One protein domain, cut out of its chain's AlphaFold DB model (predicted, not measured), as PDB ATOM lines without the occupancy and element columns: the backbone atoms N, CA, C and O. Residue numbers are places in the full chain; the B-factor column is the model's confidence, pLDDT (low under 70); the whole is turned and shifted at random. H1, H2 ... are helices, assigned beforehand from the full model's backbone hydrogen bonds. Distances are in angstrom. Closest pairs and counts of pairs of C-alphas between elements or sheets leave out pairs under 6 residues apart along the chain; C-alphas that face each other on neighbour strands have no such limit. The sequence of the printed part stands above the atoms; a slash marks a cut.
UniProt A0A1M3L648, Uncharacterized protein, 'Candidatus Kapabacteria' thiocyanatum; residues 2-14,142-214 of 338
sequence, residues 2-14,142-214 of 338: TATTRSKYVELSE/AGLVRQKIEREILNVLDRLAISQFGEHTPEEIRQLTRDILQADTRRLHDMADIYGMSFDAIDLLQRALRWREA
ATOM      1  N   THR A   2     -50.493  36.692  23.269       38.28
ATOM      2  CA  THR A   2     -49.820  37.848  22.622       38.28
ATOM      3  C   THR A   2     -48.729  38.464  23.513       38.28
ATOM      4  O   THR A   2     -48.222  39.548  23.248       38.28
ATOM      5  N   ALA A   3     -48.367  37.781  24.605       37.88
ATOM      6  CA  ALA A   3     -47.592  38.361  25.698       37.88
ATOM      7  C   ALA A   3     -46.068  38.139  25.622       37.88
ATOM      8  O   ALA A   3     -45.356  38.734  26.416       37.88
ATOM      9  N   THR A   4     -45.533  37.323  24.710       53.88
ATOM     10  CA  THR A   4     -44.165  36.783  24.864       53.88
ATOM     11  C   THR A   4     -43.037  37.722  24.424       53.88
ATOM     12  O   THR A   4     -41.986  37.731  25.061       53.88
ATOM     13  N   THR A   5     -43.217  38.537  23.379       48.66
ATOM     14  CA  THR A   5     -42.190  39.520  22.968       48.66
ATOM     15  C   THR A   5     -42.249  40.768  23.833       48.66
ATOM     16  O   THR A   5     -41.215  41.247  24.280       48.66
ATOM     17  N   ARG A   6     -43.462  41.257  24.133       48.53
ATOM     18  CA  ARG A   6     -43.664  42.449  24.964       48.53
ATOM     19  C   ARG A   6     -43.221  42.210  26.406       48.53
ATOM     20  O   ARG A   6     -42.596  43.095  26.970       48.53
ATOM     21  N   SER A   7     -43.470  41.027  26.982       51.66
ATOM     22  CA  SER A   7     -42.966  40.698  28.324       51.66
ATOM     23  C   SER A   7     -41.444  40.618  28.342       51.66
ATOM     24  O   SER A   7     -40.820  41.236  29.190       51.66
ATOM     25  N   LYS A   8     -40.836  39.947  27.354       54.53
ATOM     26  CA  LYS A   8     -39.378  39.827  27.247       54.53
ATOM     27  C   LYS A   8     -38.712  41.186  27.011       54.53
ATOM     28  O   LYS A   8     -37.685  41.474  27.611       54.53
ATOM     29  N   TYR A   9     -39.311  42.040  26.183       53.25
ATOM     30  CA  TYR A   9     -38.877  43.418  25.956       53.25
ATOM     31  C   TYR A   9     -38.967  44.259  27.236       53.25
ATOM     32  O   TYR A   9     -38.020  44.963  27.576       53.25
ATOM     33  N   VAL A  10     -40.073  44.147  27.982       51.28
ATOM     34  CA  VAL A  10     -40.260  44.825  29.275       51.28
ATOM     35  C   VAL A  10     -39.237  44.331  30.308       51.28
ATOM     36  O   VAL A  10     -38.585  45.153  30.945       51.28
ATOM     37  N   GLU A  11     -38.988  43.022  30.384       56.66
ATOM     38  CA  GLU A  11     -37.952  42.409  31.232       56.66
ATOM     39  C   GLU A  11     -36.526  42.853  30.852       56.66
ATOM     40  O   GLU A  11     -35.656  42.990  31.709       56.66
ATOM     41  N   LEU A  12     -36.264  43.116  29.568       58.12
ATOM     42  CA  LEU A  12     -34.997  43.683  29.087       58.12
ATOM     43  C   LEU A  12     -34.903  45.205  29.311       58.12
ATOM     44  O   LEU A  12     -33.797  45.751  29.305       58.12
ATOM     45  N   SER A  13     -36.033  45.886  29.512       58.22
ATOM     46  CA  SER A  13     -36.102  47.334  29.738       58.22
ATOM     47  C   SER A  13     -35.960  47.728  31.210       58.22
ATOM     48  O   SER A  13     -35.346  48.757  31.500       58.22
ATOM     49  N   GLU A  14     -36.466  46.909  32.135       64.31
ATOM     50  CA  GLU A  14     -36.370  47.175  33.567       64.31
ATOM     51  C   GLU A  14     -35.032  46.676  34.120       64.31
ATOM     52  O   GLU A  14     -34.719  45.483  34.143       64.31
ATOM     53  N   ALA A 142     -27.624  39.198  35.814       73.88
ATOM     54  CA  ALA A 142     -26.512  39.900  36.474       73.88
ATOM     55  C   ALA A 142     -25.704  40.799  35.513       73.88
ATOM     56  O   ALA A 142     -25.014  41.721  35.948       73.88
ATOM     57  N   GLY A 143     -25.772  40.541  34.201       82.69
ATOM     58  CA  GLY A 143     -25.003  41.269  33.191       82.69
ATOM     59  C   GLY A 143     -25.703  42.544  32.718       82.69
ATOM     60  O   GLY A 143     -26.446  42.500  31.741       82.69
ATOM     61  N   LEU A 144     -25.441  43.683  33.369       86.38
ATOM     62  CA  LEU A 144     -26.069  44.969  33.024       86.38
ATOM     63  C   LEU A 144     -25.792  45.385  31.573       86.38
ATOM     64  O   LEU A 144     -26.717  45.694  30.823       86.38
ATOM     65  N   VAL A 145     -24.521  45.382  31.155       88.56
ATOM     66  CA  VAL A 145     -24.159  45.782  29.785       88.56
ATOM     67  C   VAL A 145     -24.667  44.759  28.777       88.56
ATOM     68  O   VAL A 145     -25.208  45.144  27.748       88.56
ATOM     69  N   ARG A 146     -24.598  43.462  29.095       89.06
ATOM     70  CA  ARG A 146     -25.178  42.414  28.252       89.06
ATOM     71  C   ARG A 146     -26.664  42.651  27.968       89.06
ATOM     72  O   ARG A 146     -27.059  42.590  26.809       89.06
ATOM     73  N   GLN A 147     -27.463  42.945  28.997       88.00
ATOM     74  CA  GLN A 147     -28.895  43.233  28.857       88.00
ATOM     75  C   GLN A 147     -29.125  44.436  27.933       88.00
ATOM     76  O   GLN A 147     -29.995  44.389  27.067       88.00
ATOM     77  N   LYS A 148     -28.305  45.491  28.060       88.50
ATOM     78  CA  LYS A 148     -28.370  46.657  27.167       88.50
ATOM     79  C   LYS A 148     -28.056  46.294  25.717       88.50
ATOM     80  O   LYS A 148     -28.809  46.691  24.837       88.50
ATOM     81  N   ILE A 149     -26.999  45.520  25.465       90.19
ATOM     82  CA  ILE A 149     -26.654  45.075  24.107       90.19
ATOM     83  C   ILE A 149     -27.793  44.225  23.521       90.19
ATOM     84  O   ILE A 149     -28.233  44.473  22.403       90.19
ATOM     85  N   GLU A 150     -28.305  43.247  24.275       89.38
ATOM     86  CA  GLU A 150     -29.401  42.379  23.822       89.38
ATOM     87  C   GLU A 150     -30.678  43.173  23.512       89.38
ATOM     88  O   GLU A 150     -31.353  42.878  22.524       89.38
ATOM     89  N   ARG A 151     -30.979  44.207  24.306       87.75
ATOM     90  CA  ARG A 151     -32.094  45.123  24.057       87.75
ATOM     91  C   ARG A 151     -31.915  45.894  22.753       87.75
ATOM     92  O   ARG A 151     -32.846  45.935  21.958       87.75
ATOM     93  N   GLU A 152     -30.738  46.463  22.503       89.56
ATOM     94  CA  GLU A 152     -30.513  47.201  21.254       89.56
ATOM     95  C   GLU A 152     -30.541  46.279  20.024       89.56
ATOM     96  O   GLU A 152     -31.069  46.665  18.985       89.56
ATOM     97  N   ILE A 153     -30.073  45.029  20.138       90.00
ATOM     98  CA  ILE A 153     -30.216  44.033  19.060       90.00
ATOM     99  C   ILE A 153     -31.699  43.792  18.745       90.00
ATOM    100  O   ILE A 153     -32.077  43.739  17.577       90.00
ATOM    101  N   LEU A 154     -32.543  43.640  19.772       88.81
ATOM    102  CA  LEU A 154     -33.985  43.470  19.577       88.81
ATOM    103  C   LEU A 154     -34.629  44.719  18.975       88.81
ATOM    104  O   LEU A 154     -35.405  44.574  18.044       88.81
ATOM    105  N   ASN A 155     -34.244  45.922  19.410       87.19
ATOM    106  CA  ASN A 155     -34.746  47.172  18.832       87.19
ATOM    107  C   ASN A 155     -34.493  47.255  17.322       87.19
ATOM    108  O   ASN A 155     -35.368  47.680  16.568       87.19
ATOM    109  N   VAL A 156     -33.302  46.855  16.869       88.25
ATOM    110  CA  VAL A 156     -32.972  46.848  15.437       88.25
ATOM    111  C   VAL A 156     -33.751  45.761  14.698       88.25
ATOM    112  O   VAL A 156     -34.317  46.038  13.644       88.25
ATOM    113  N   LEU A 157     -33.844  44.552  15.260       87.88
ATOM    114  CA  LEU A 157     -34.657  43.479  14.679       87.88
ATOM    115  C   LEU A 157     -36.138  43.859  14.571       87.88
ATOM    116  O   LEU A 157     -36.770  43.535  13.573       87.88
ATOM    117  N   ASP A 158     -36.677  44.563  15.563       85.88
ATOM    118  CA  ASP A 158     -38.063  45.021  15.570       85.88
ATOM    119  C   ASP A 158     -38.302  46.052  14.463       85.88
ATOM    120  O   ASP A 158     -39.294  45.956  13.744       85.88
ATOM    121  N   ARG A 159     -37.378  47.003  14.267       85.31
ATOM    122  CA  ARG A 159     -37.446  47.963  13.148       85.31
ATOM    123  C   ARG A 159     -37.405  47.258  11.793       85.31
ATOM    124  O   ARG A 159     -38.160  47.623  10.894       85.31
ATOM    125  N   LEU A 160     -36.561  46.236  11.663       86.12
ATOM    126  CA  LEU A 160     -36.456  45.438  10.444       86.12
ATOM    127  C   LEU A 160     -37.718  44.612  10.186       86.12
ATOM    128  O   LEU A 160     -38.210  44.593   9.059       86.12
ATOM    129  N   ALA A 161     -38.288  43.996  11.223       83.81
ATOM    130  CA  ALA A 161     -39.527  43.235  11.110       83.81
ATOM    131  C   ALA A 161     -40.685  44.113  10.608       83.81
ATOM    132  O   ALA A 161     -41.360  43.720   9.660       83.81
ATOM    133  N   ILE A 162     -40.833  45.339  11.133       82.94
ATOM    134  CA  ILE A 162     -41.821  46.305  10.609       82.94
ATOM    135  C   ILE A 162     -41.570  46.590   9.137       82.94
ATOM    136  O   ILE A 162     -42.506  46.584   8.344       82.94
ATOM    137  N   SER A 163     -40.314  46.871   8.775       82.00
ATOM    138  CA  SER A 163     -39.977  47.265   7.407       82.00
ATOM    139  C   SER A 163     -40.295  46.169   6.388       82.00
ATOM    140  O   SER A 163     -40.683  46.476   5.265       82.00
ATOM    141  N   GLN A 164     -40.171  44.899   6.789       80.69
ATOM    142  CA  GLN A 164     -40.352  43.750   5.910       80.69
ATOM    143  C   GLN A 164     -41.782  43.207   5.898       80.69
ATOM    144  O   GLN A 164     -42.304  42.883   4.834       80.69
ATOM    145  N   PHE A 165     -42.388  43.058   7.075       77.62
ATOM    146  CA  PHE A 165     -43.651  42.338   7.249       77.62
ATOM    147  C   PHE A 165     -44.825  43.269   7.574       77.62
ATOM    148  O   PHE A 165     -45.974  42.850   7.496       77.62
ATOM    149  N   GLY A 166     -44.567  44.531   7.935       74.69
ATOM    150  CA  GLY A 166     -45.595  45.487   8.367       74.69
ATOM    151  C   GLY A 166     -46.171  45.211   9.763       74.69
ATOM    152  O   GLY A 166     -46.862  46.068  10.313       74.69
ATOM    153  N   GLU A 167     -45.853  44.062  10.362       72.44
ATOM    154  CA  GLU A 167     -46.273  43.638  11.698       72.44
ATOM    155  C   GLU A 167     -45.073  43.187  12.557       72.44
ATOM    156  O   GLU A 167     -43.944  43.046  12.089       72.44
ATOM    157  N   HIS A 168     -45.312  43.028  13.862       69.50
ATOM    158  CA  HIS A 168     -44.300  42.700  14.873       69.50
ATOM    159  C   HIS A 168     -44.564  41.345  15.535       69.50
ATOM    160  O   HIS A 168     -44.672  41.247  16.768       69.50
ATOM    161  N   THR A 169     -44.722  40.275  14.758       77.56
ATOM    162  CA  THR A 169     -44.969  38.974  15.385       77.56
ATOM    163  C   THR A 169     -43.663  38.355  15.921       77.56
ATOM    164  O   THR A 169     -42.593  38.467  15.315       77.56
ATOM    165  N   PRO A 170     -43.698  37.660  17.080       76.50
ATOM    166  CA  PRO A 170     -42.533  36.937  17.610       76.50
ATOM    167  C   PRO A 170     -41.963  35.896  16.642       76.50
ATOM    168  O   PRO A 170     -40.797  35.515  16.757       76.50
ATOM    169  N   GLU A 171     -42.797  35.375  15.749       81.19
ATOM    170  CA  GLU A 171     -42.431  34.347  14.782       81.19
ATOM    171  C   GLU A 171     -41.621  34.949  13.634       81.19
ATOM    172  O   GLU A 171     -40.562  34.408  13.310       81.19
ATOM    173  N   GLU A 172     -42.021  36.121  13.138       81.00
ATOM    174  CA  GLU A 172     -41.274  36.898  12.142       81.00
ATOM    175  C   GLU A 172     -39.904  37.322  12.672       81.00
ATOM    176  O   GLU A 172     -38.900  37.109  12.000       81.00
ATOM    177  N   ILE A 173     -39.809  37.817  13.912       83.25
ATOM    178  CA  ILE A 173     -38.512  38.195  14.509       83.25
ATOM    179  C   ILE A 173     -37.577  36.981  14.618       83.25
ATOM    180  O   ILE A 173     -36.365  37.090  14.407       83.25
ATOM    181  N   ARG A 174     -38.119  35.799  14.946       85.19
ATOM    182  CA  ARG A 174     -37.343  34.546  14.981       85.19
ATOM    183  C   ARG A 174     -36.937  34.089  13.586       85.19
ATOM    184  O   ARG A 174     -35.843  33.550  13.437       85.19
ATOM    185  N   GLN A 175     -37.804  34.256  12.594       86.81
ATOM    186  CA  GLN A 175     -37.494  33.952  11.203       86.81
ATOM    187  C   GLN A 175     -36.387  34.876  10.693       86.81
ATOM    188  O   GLN A 175     -35.324  34.379  10.346       86.81
ATOM    189  N   LEU A 176     -36.560  36.191  10.830       86.69
ATOM    190  CA  LEU A 176     -35.566  37.207  10.492       86.69
ATOM    191  C   LEU A 176     -34.220  36.952  11.180       86.69
ATOM    192  O   LEU A 176     -33.170  36.994  10.546       86.69
ATOM    193  N   THR A 177     -34.238  36.631  12.477       88.81
ATOM    194  CA  THR A 177     -33.025  36.267  13.223       88.81
ATOM    195  C   THR A 177     -32.303  35.085  12.568       88.81
ATOM    196  O   THR A 177     -31.090  35.149  12.375       88.81
ATOM    197  N   ARG A 178     -33.028  34.005  12.237       90.38
ATOM    198  CA  ARG A 178     -32.444  32.813  11.600       90.38
ATOM    199  C   ARG A 178     -31.913  33.127  10.206       90.38
ATOM    200  O   ARG A 178     -30.811  32.689   9.885       90.38
ATOM    201  N   ASP A 179     -32.654  33.912   9.436       89.31
ATOM    202  CA  ASP A 179     -32.289  34.297   8.076       89.31
ATOM    203  C   ASP A 179     -30.997  35.126   8.079       89.31
ATOM    204  O   ASP A 179     -30.056  34.789   7.363       89.31
ATOM    205  N   ILE A 180     -30.888  36.123   8.969       89.50
ATOM    206  CA  ILE A 180     -29.665  36.926   9.135       89.50
ATOM    207  C   ILE A 180     -28.494  36.043   9.578       89.50
ATOM    208  O   ILE A 180     -27.388  36.186   9.066       89.50
ATOM    209  N   LEU A 181     -28.693  35.120  10.519       91.06
ATOM    210  CA  LEU A 181     -27.611  34.274  11.039       91.06
ATOM    211  C   LEU A 181     -27.044  33.294  10.009       91.06
ATOM    212  O   LEU A 181     -25.838  33.030  10.030       91.06
ATOM    213  N   GLN A 182     -27.909  32.758   9.144       92.00
ATOM    214  CA  GLN A 182     -27.561  31.789   8.101       92.00
ATOM    215  C   GLN A 182     -27.172  32.445   6.770       92.00
ATOM    216  O   GLN A 182     -26.750  31.746   5.853       92.00
ATOM    217  N   ALA A 183     -27.321  33.765   6.640       90.00
ATOM    218  CA  ALA A 183     -26.964  34.481   5.427       90.00
ATOM    219  C   ALA A 183     -25.445  34.473   5.180       90.00
ATOM    220  O   ALA A 183     -24.647  34.887   6.027       90.00
ATOM    221  N   ASP A 184     -25.059  34.052   3.975       90.56
ATOM    222  CA  ASP A 184     -23.717  34.264   3.437       90.56
ATOM    223  C   ASP A 184     -23.512  35.736   3.052       90.56
ATOM    224  O   ASP A 184     -24.477  36.483   2.882       90.56
ATOM    225  N   THR A 185     -22.265  36.151   2.820       88.94
ATOM    226  CA  THR A 185     -21.904  37.527   2.417       88.94
ATOM    227  C   THR A 185     -22.744  38.066   1.263       88.94
ATOM    228  O   THR A 185     -23.175  39.212   1.305       88.94
ATOM    229  N   ARG A 186     -23.045  37.239   0.255       90.19
ATOM    230  CA  ARG A 186     -23.917  37.641  -0.857       90.19
ATOM    231  C   ARG A 186     -25.349  37.932  -0.405       90.19
ATOM    232  O   ARG A 186     -25.896  38.964  -0.762       90.19
ATOM    233  N   ARG A 187     -25.935  37.052   0.412       89.31
ATOM    234  CA  ARG A 187     -27.291  37.253   0.941       89.31
ATOM    235  C   ARG A 187     -27.361  38.461   1.865       89.31
ATOM    236  O   ARG A 187     -28.372  39.143   1.869       89.31
ATOM    237  N   LEU A 188     -26.296  38.746   2.614       89.62
ATOM    238  CA  LEU A 188     -26.215  39.955   3.436       89.62
ATOM    239  C   LEU A 188     -26.241  41.232   2.584       89.62
ATOM    240  O   LEU A 188     -26.877  42.196   2.997       89.62
ATOM    241  N   HIS A 189     -25.607  41.240   1.404       90.25
ATOM    242  CA  HIS A 189     -25.742  42.344   0.446       90.25
ATOM    243  C   HIS A 189     -27.173  42.470  -0.080       90.25
ATOM    244  O   HIS A 189     -27.739  43.556  -0.014       90.25
ATOM    245  N   ASP A 190     -27.789  41.363  -0.503       89.38
ATOM    246  CA  ASP A 190     -29.179  41.384  -0.975       89.38
ATOM    247  C   ASP A 190     -30.128  41.907   0.129       89.38
ATOM    248  O   ASP A 190     -31.030  42.700  -0.123       89.38
ATOM    249  N   MET A 191     -29.895  41.508   1.385       87.00
ATOM    250  CA  MET A 191     -30.635  41.996   2.554       87.00
ATOM    251  C   MET A 191     -30.381  43.484   2.830       87.00
ATOM    252  O   MET A 191     -31.308  44.188   3.215       87.00
ATOM    253  N   ALA A 192     -29.155  43.974   2.630       87.62
ATOM    254  CA  ALA A 192     -28.802  45.387   2.797       87.62
ATOM    255  C   ALA A 192     -29.617  46.270   1.853       87.62
ATOM    256  O   ALA A 192     -30.213  47.258   2.289       87.62
ATOM    257  N   ASP A 193     -29.738  45.832   0.603       86.75
ATOM    258  CA  ASP A 193     -30.531  46.514  -0.412       86.75
ATOM    259  C   ASP A 193     -32.034  46.461  -0.088       86.75
ATOM    260  O   ASP A 193     -32.719  47.480  -0.174       86.75
ATOM    261  N   ILE A 194     -32.551  45.302   0.348       86.25
ATOM    262  CA  ILE A 194     -33.973  45.127   0.701       86.25
ATOM    263  C   ILE A 194     -34.371  45.992   1.903       86.25
ATOM    264  O   ILE A 194     -35.428  46.619   1.889       86.25
ATOM    265  N   TYR A 195     -33.544  46.022   2.949       82.94
ATOM    266  CA  TYR A 195     -33.844  46.747   4.185       82.94
ATOM    267  C   TYR A 195     -33.432  48.223   4.143       82.94
ATOM    268  O   TYR A 195     -33.679  48.952   5.105       82.94
ATOM    269  N   GLY A 196     -32.805  48.677   3.053       82.00
ATOM    270  CA  GLY A 196     -32.366  50.062   2.895       82.00
ATOM    271  C   GLY A 196     -31.308  50.481   3.918       82.00
ATOM    272  O   GLY A 196     -31.314  51.618   4.389       82.00
ATOM    273  N   MET A 197     -30.418  49.566   4.299       84.69
ATOM    274  CA  MET A 197     -29.365  49.806   5.289       84.69
ATOM    275  C   MET A 197     -28.005  49.392   4.736       84.69
ATOM    276  O   MET A 197     -27.919  48.562   3.839       84.69
ATOM    277  N   SER A 198     -26.917  49.962   5.256       87.88
ATOM    278  CA  SER A 198     -25.593  49.623   4.737       87.88
ATOM    279  C   SER A 198     -25.202  48.180   5.053       87.88
ATOM    280  O   SER A 198     -25.538  47.643   6.113       87.88
ATOM    281  N   PHE A 199     -24.442  47.561   4.143       88.94
ATOM    282  CA  PHE A 199     -23.906  46.210   4.327       88.94
ATOM    283  C   PHE A 199     -23.182  46.070   5.672       88.94
ATOM    284  O   PHE A 199     -23.436  45.126   6.418       88.94
ATOM    285  N   ASP A 200     -22.361  47.061   6.025       88.56
ATOM    286  CA  ASP A 200     -21.647  47.098   7.300       88.56
ATOM    287  C   ASP A 200     -22.583  47.035   8.508       88.56
ATOM    288  O   ASP A 200     -22.222  46.451   9.525       88.56
ATOM    289  N   ALA A 201     -23.770  47.643   8.438       87.06
ATOM    290  CA  ALA A 201     -24.730  47.614   9.535       87.06
ATOM    291  C   ALA A 201     -25.350  46.217   9.708       87.06
ATOM    292  O   ALA A 201     -25.478  45.747  10.841       87.06
ATOM    293  N   ILE A 202     -25.679  45.524   8.609       90.00
ATOM    294  CA  ILE A 202     -26.217  44.154   8.667       90.00
ATOM    295  C   ILE A 202     -25.143  43.146   9.061       90.00
ATOM    296  O   ILE A 202     -25.410  42.294   9.907       90.00
ATOM    297  N   ASP A 203     -23.933  43.237   8.508       91.88
ATOM    298  CA  ASP A 203     -22.821  42.360   8.896       91.88
ATOM    299  C   ASP A 203     -22.547  42.478  10.402       91.88
ATOM    300  O   ASP A 203     -22.421  41.487  11.125       91.88
ATOM    301  N   LEU A 204     -22.553  43.704  10.919       91.38
ATOM    302  CA  LEU A 204     -22.340  43.977  12.332       91.38
ATOM    303  C   LEU A 204     -23.503  43.444  13.193       91.38
ATOM    304  O   LEU A 204     -23.256  42.808  14.224       91.38
ATOM    305  N   LEU A 205     -24.755  43.597  12.748       91.62
ATOM    306  CA  LEU A 205     -25.919  42.965  13.380       91.62
ATOM    307  C   LEU A 205     -25.795  41.432  13.389       91.62
ATOM    308  O   LEU A 205     -26.030  40.808  14.426       91.62
ATOM    309  N   GLN A 206     -25.367  40.809  12.286       93.38
ATOM    310  CA  GLN A 206     -25.150  39.363  12.205       93.38
ATOM    311  C   GLN A 206     -24.104  38.907  13.232       93.38
ATOM    312  O   GLN A 206     -24.326  37.931  13.955       93.38
ATOM    313  N   ARG A 207     -22.974  39.614  13.350       92.75
ATOM    314  CA  ARG A 207     -21.940  39.301  14.350       92.75
ATOM    315  C   ARG A 207     -22.460  39.447  15.781       92.75
ATOM    316  O   ARG A 207     -22.207  38.572  16.614       92.75
ATOM    317  N   ALA A 208     -23.247  40.486  16.057       91.69
ATOM    318  CA  ALA A 208     -23.887  40.683  17.356       91.69
ATOM    319  C   ALA A 208     -24.885  39.553  17.685       91.69
ATOM    320  O   ALA A 208     -24.904  39.041  18.809       91.69
ATOM    321  N   LEU A 209     -25.654  39.079  16.698       91.12
ATOM    322  CA  LEU A 209     -26.533  37.913  16.850       91.12
ATOM    323  C   LEU A 209     -25.737  36.629  17.116       91.12
ATOM    324  O   LEU A 209     -26.092  35.863  18.015       91.12
ATOM    325  N   ARG A 210     -24.613  36.420  16.418       90.81
ATOM    326  CA  ARG A 210     -23.706  35.285  16.665       90.81
ATOM    327  C   ARG A 210     -23.095  35.316  18.065       90.81
ATOM    328  O   ARG A 210     -22.826  34.253  18.625       90.81
ATOM    329  N   TRP A 211     -22.849  36.495  18.634       91.56
ATOM    330  CA  TRP A 211     -22.447  36.634  20.036       91.56
ATOM    331  C   TRP A 211     -23.594  36.290  20.993       91.56
ATOM    332  O   TRP A 211     -23.374  35.588  21.982       91.56
ATOM    333  N   ARG A 212     -24.822  36.730  20.687       88.12
ATOM    334  CA  ARG A 212     -26.012  36.441  21.499       88.12
ATOM    335  C   ARG A 212     -26.241  34.935  21.633       88.12
ATOM    336  O   ARG A 212     -26.458  34.461  22.749       88.12
ATOM    337  N   GLU A 213     -26.134  34.197  20.527       86.88
ATOM    338  CA  GLU A 213     -26.315  32.738  20.485       86.88
ATOM    339  C   GLU A 213     -25.113  31.937  21.000       86.88
ATOM    340  O   GLU A 213     -25.265  30.784  21.400       86.88
ATOM    341  N   ALA A 214     -23.920  32.534  21.039       85.25
ATOM    342  CA  ALA A 214     -22.741  31.854  21.556       85.25
ATOM    343  C   ALA A 214     -22.863  31.562  23.064       85.25
ATOM    344  O   ALA A 214     -23.196  32.431  23.884       85.25
TER     345      ALA A 214
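Overview. This is residues 2 to 14 and 142 to 214 of the 338 residues of an uncharacterized protein of 'Candidatus Kapabacteria' thiocyanatum (UniProt A0A1M3L648). One long helix, H2, runs through the middle of a compact cluster of helices, with H1 beside its first half on one side and H4 and H5 on the opposite side. H3 crosses the last part of H2, and H5 packs on both H3 and H4; the helices that touch are mostly crossed, with no pair of them at a shallow tilt. The printed part has 86 residues with five named helices, H1 to H5 in order along the chain, and no named strand; the class is all helix. The whole is compact, with a radius of gyration of the C-alphas of 13.0 A, and spans 37 by 27 by 18 A.

Arrangement. H1, residues 4 to 13, touches H2, residues 144 to 165, at a steep tilt of 41 degrees, opposite ways. Their closest C-alphas are those of Leu 12 and Arg 151, 6.0 A apart, and H2 touches H1 with residues 147 to 151 alone. H2 is the hub, touching the four other helices. H3, residues 170 to 182, touches H2 about perpendicular, at 80 degrees, with the C-alphas of Ala 161 and Ile 173 the closest at 6.2 A. H4, residues 185 to 195, only just touches H2, with 3 pairs of C-alphas within 8 A, the closest those of Leu 160 and Tyr 195 at 6.9 A. H5, residues 199 to 213, touches H2 at a steep tilt of 54 degrees, opposite ways, where the C-alphas of Ile 153 and Leu 205 are the closest at 7.2 A. H5 also touches H3, closest at the C-alphas of Leu 181 and Gln 206, 5.8 A apart, and H4, closest at those of Ala 192 and Phe 199, 5.2 A apart. H1 is apart from H4 and H5. In H1, H2, H3, H4 and H5 every O i to N i+4 pair is within hydrogen-bond range.

Along the chain. H1 begins at C-alpha 4, at (-44.165, 36.783, 24.864), and is 14.1 A from first to last C-alpha. H2 is the longest at 31.3 A, from C-alpha 144 at (-26.069, 44.969, 33.024) to C-alpha 165. H3 measures 18.5 A, H4 15.2 A and H5 21.2 A; H5 ends at C-alpha 213, at (-26.315, 32.738, 20.485).

Size, cuts and confidence. The two C-alphas farthest apart are those of Glu 14 and Arg 186, 37.8 A. Residues 15 to 141 are not printed, and C-alphas 14 and 142 are 12.6 A apart across this cut, which lies in the link from H1 to H2. The links H2 to H3, H3 to H4 and H4 to H5 are tight. The mean pLDDT of the printed part is 81.3; residues 2 to 14 and residue 168 are under 70, and H1 has a mean of 53.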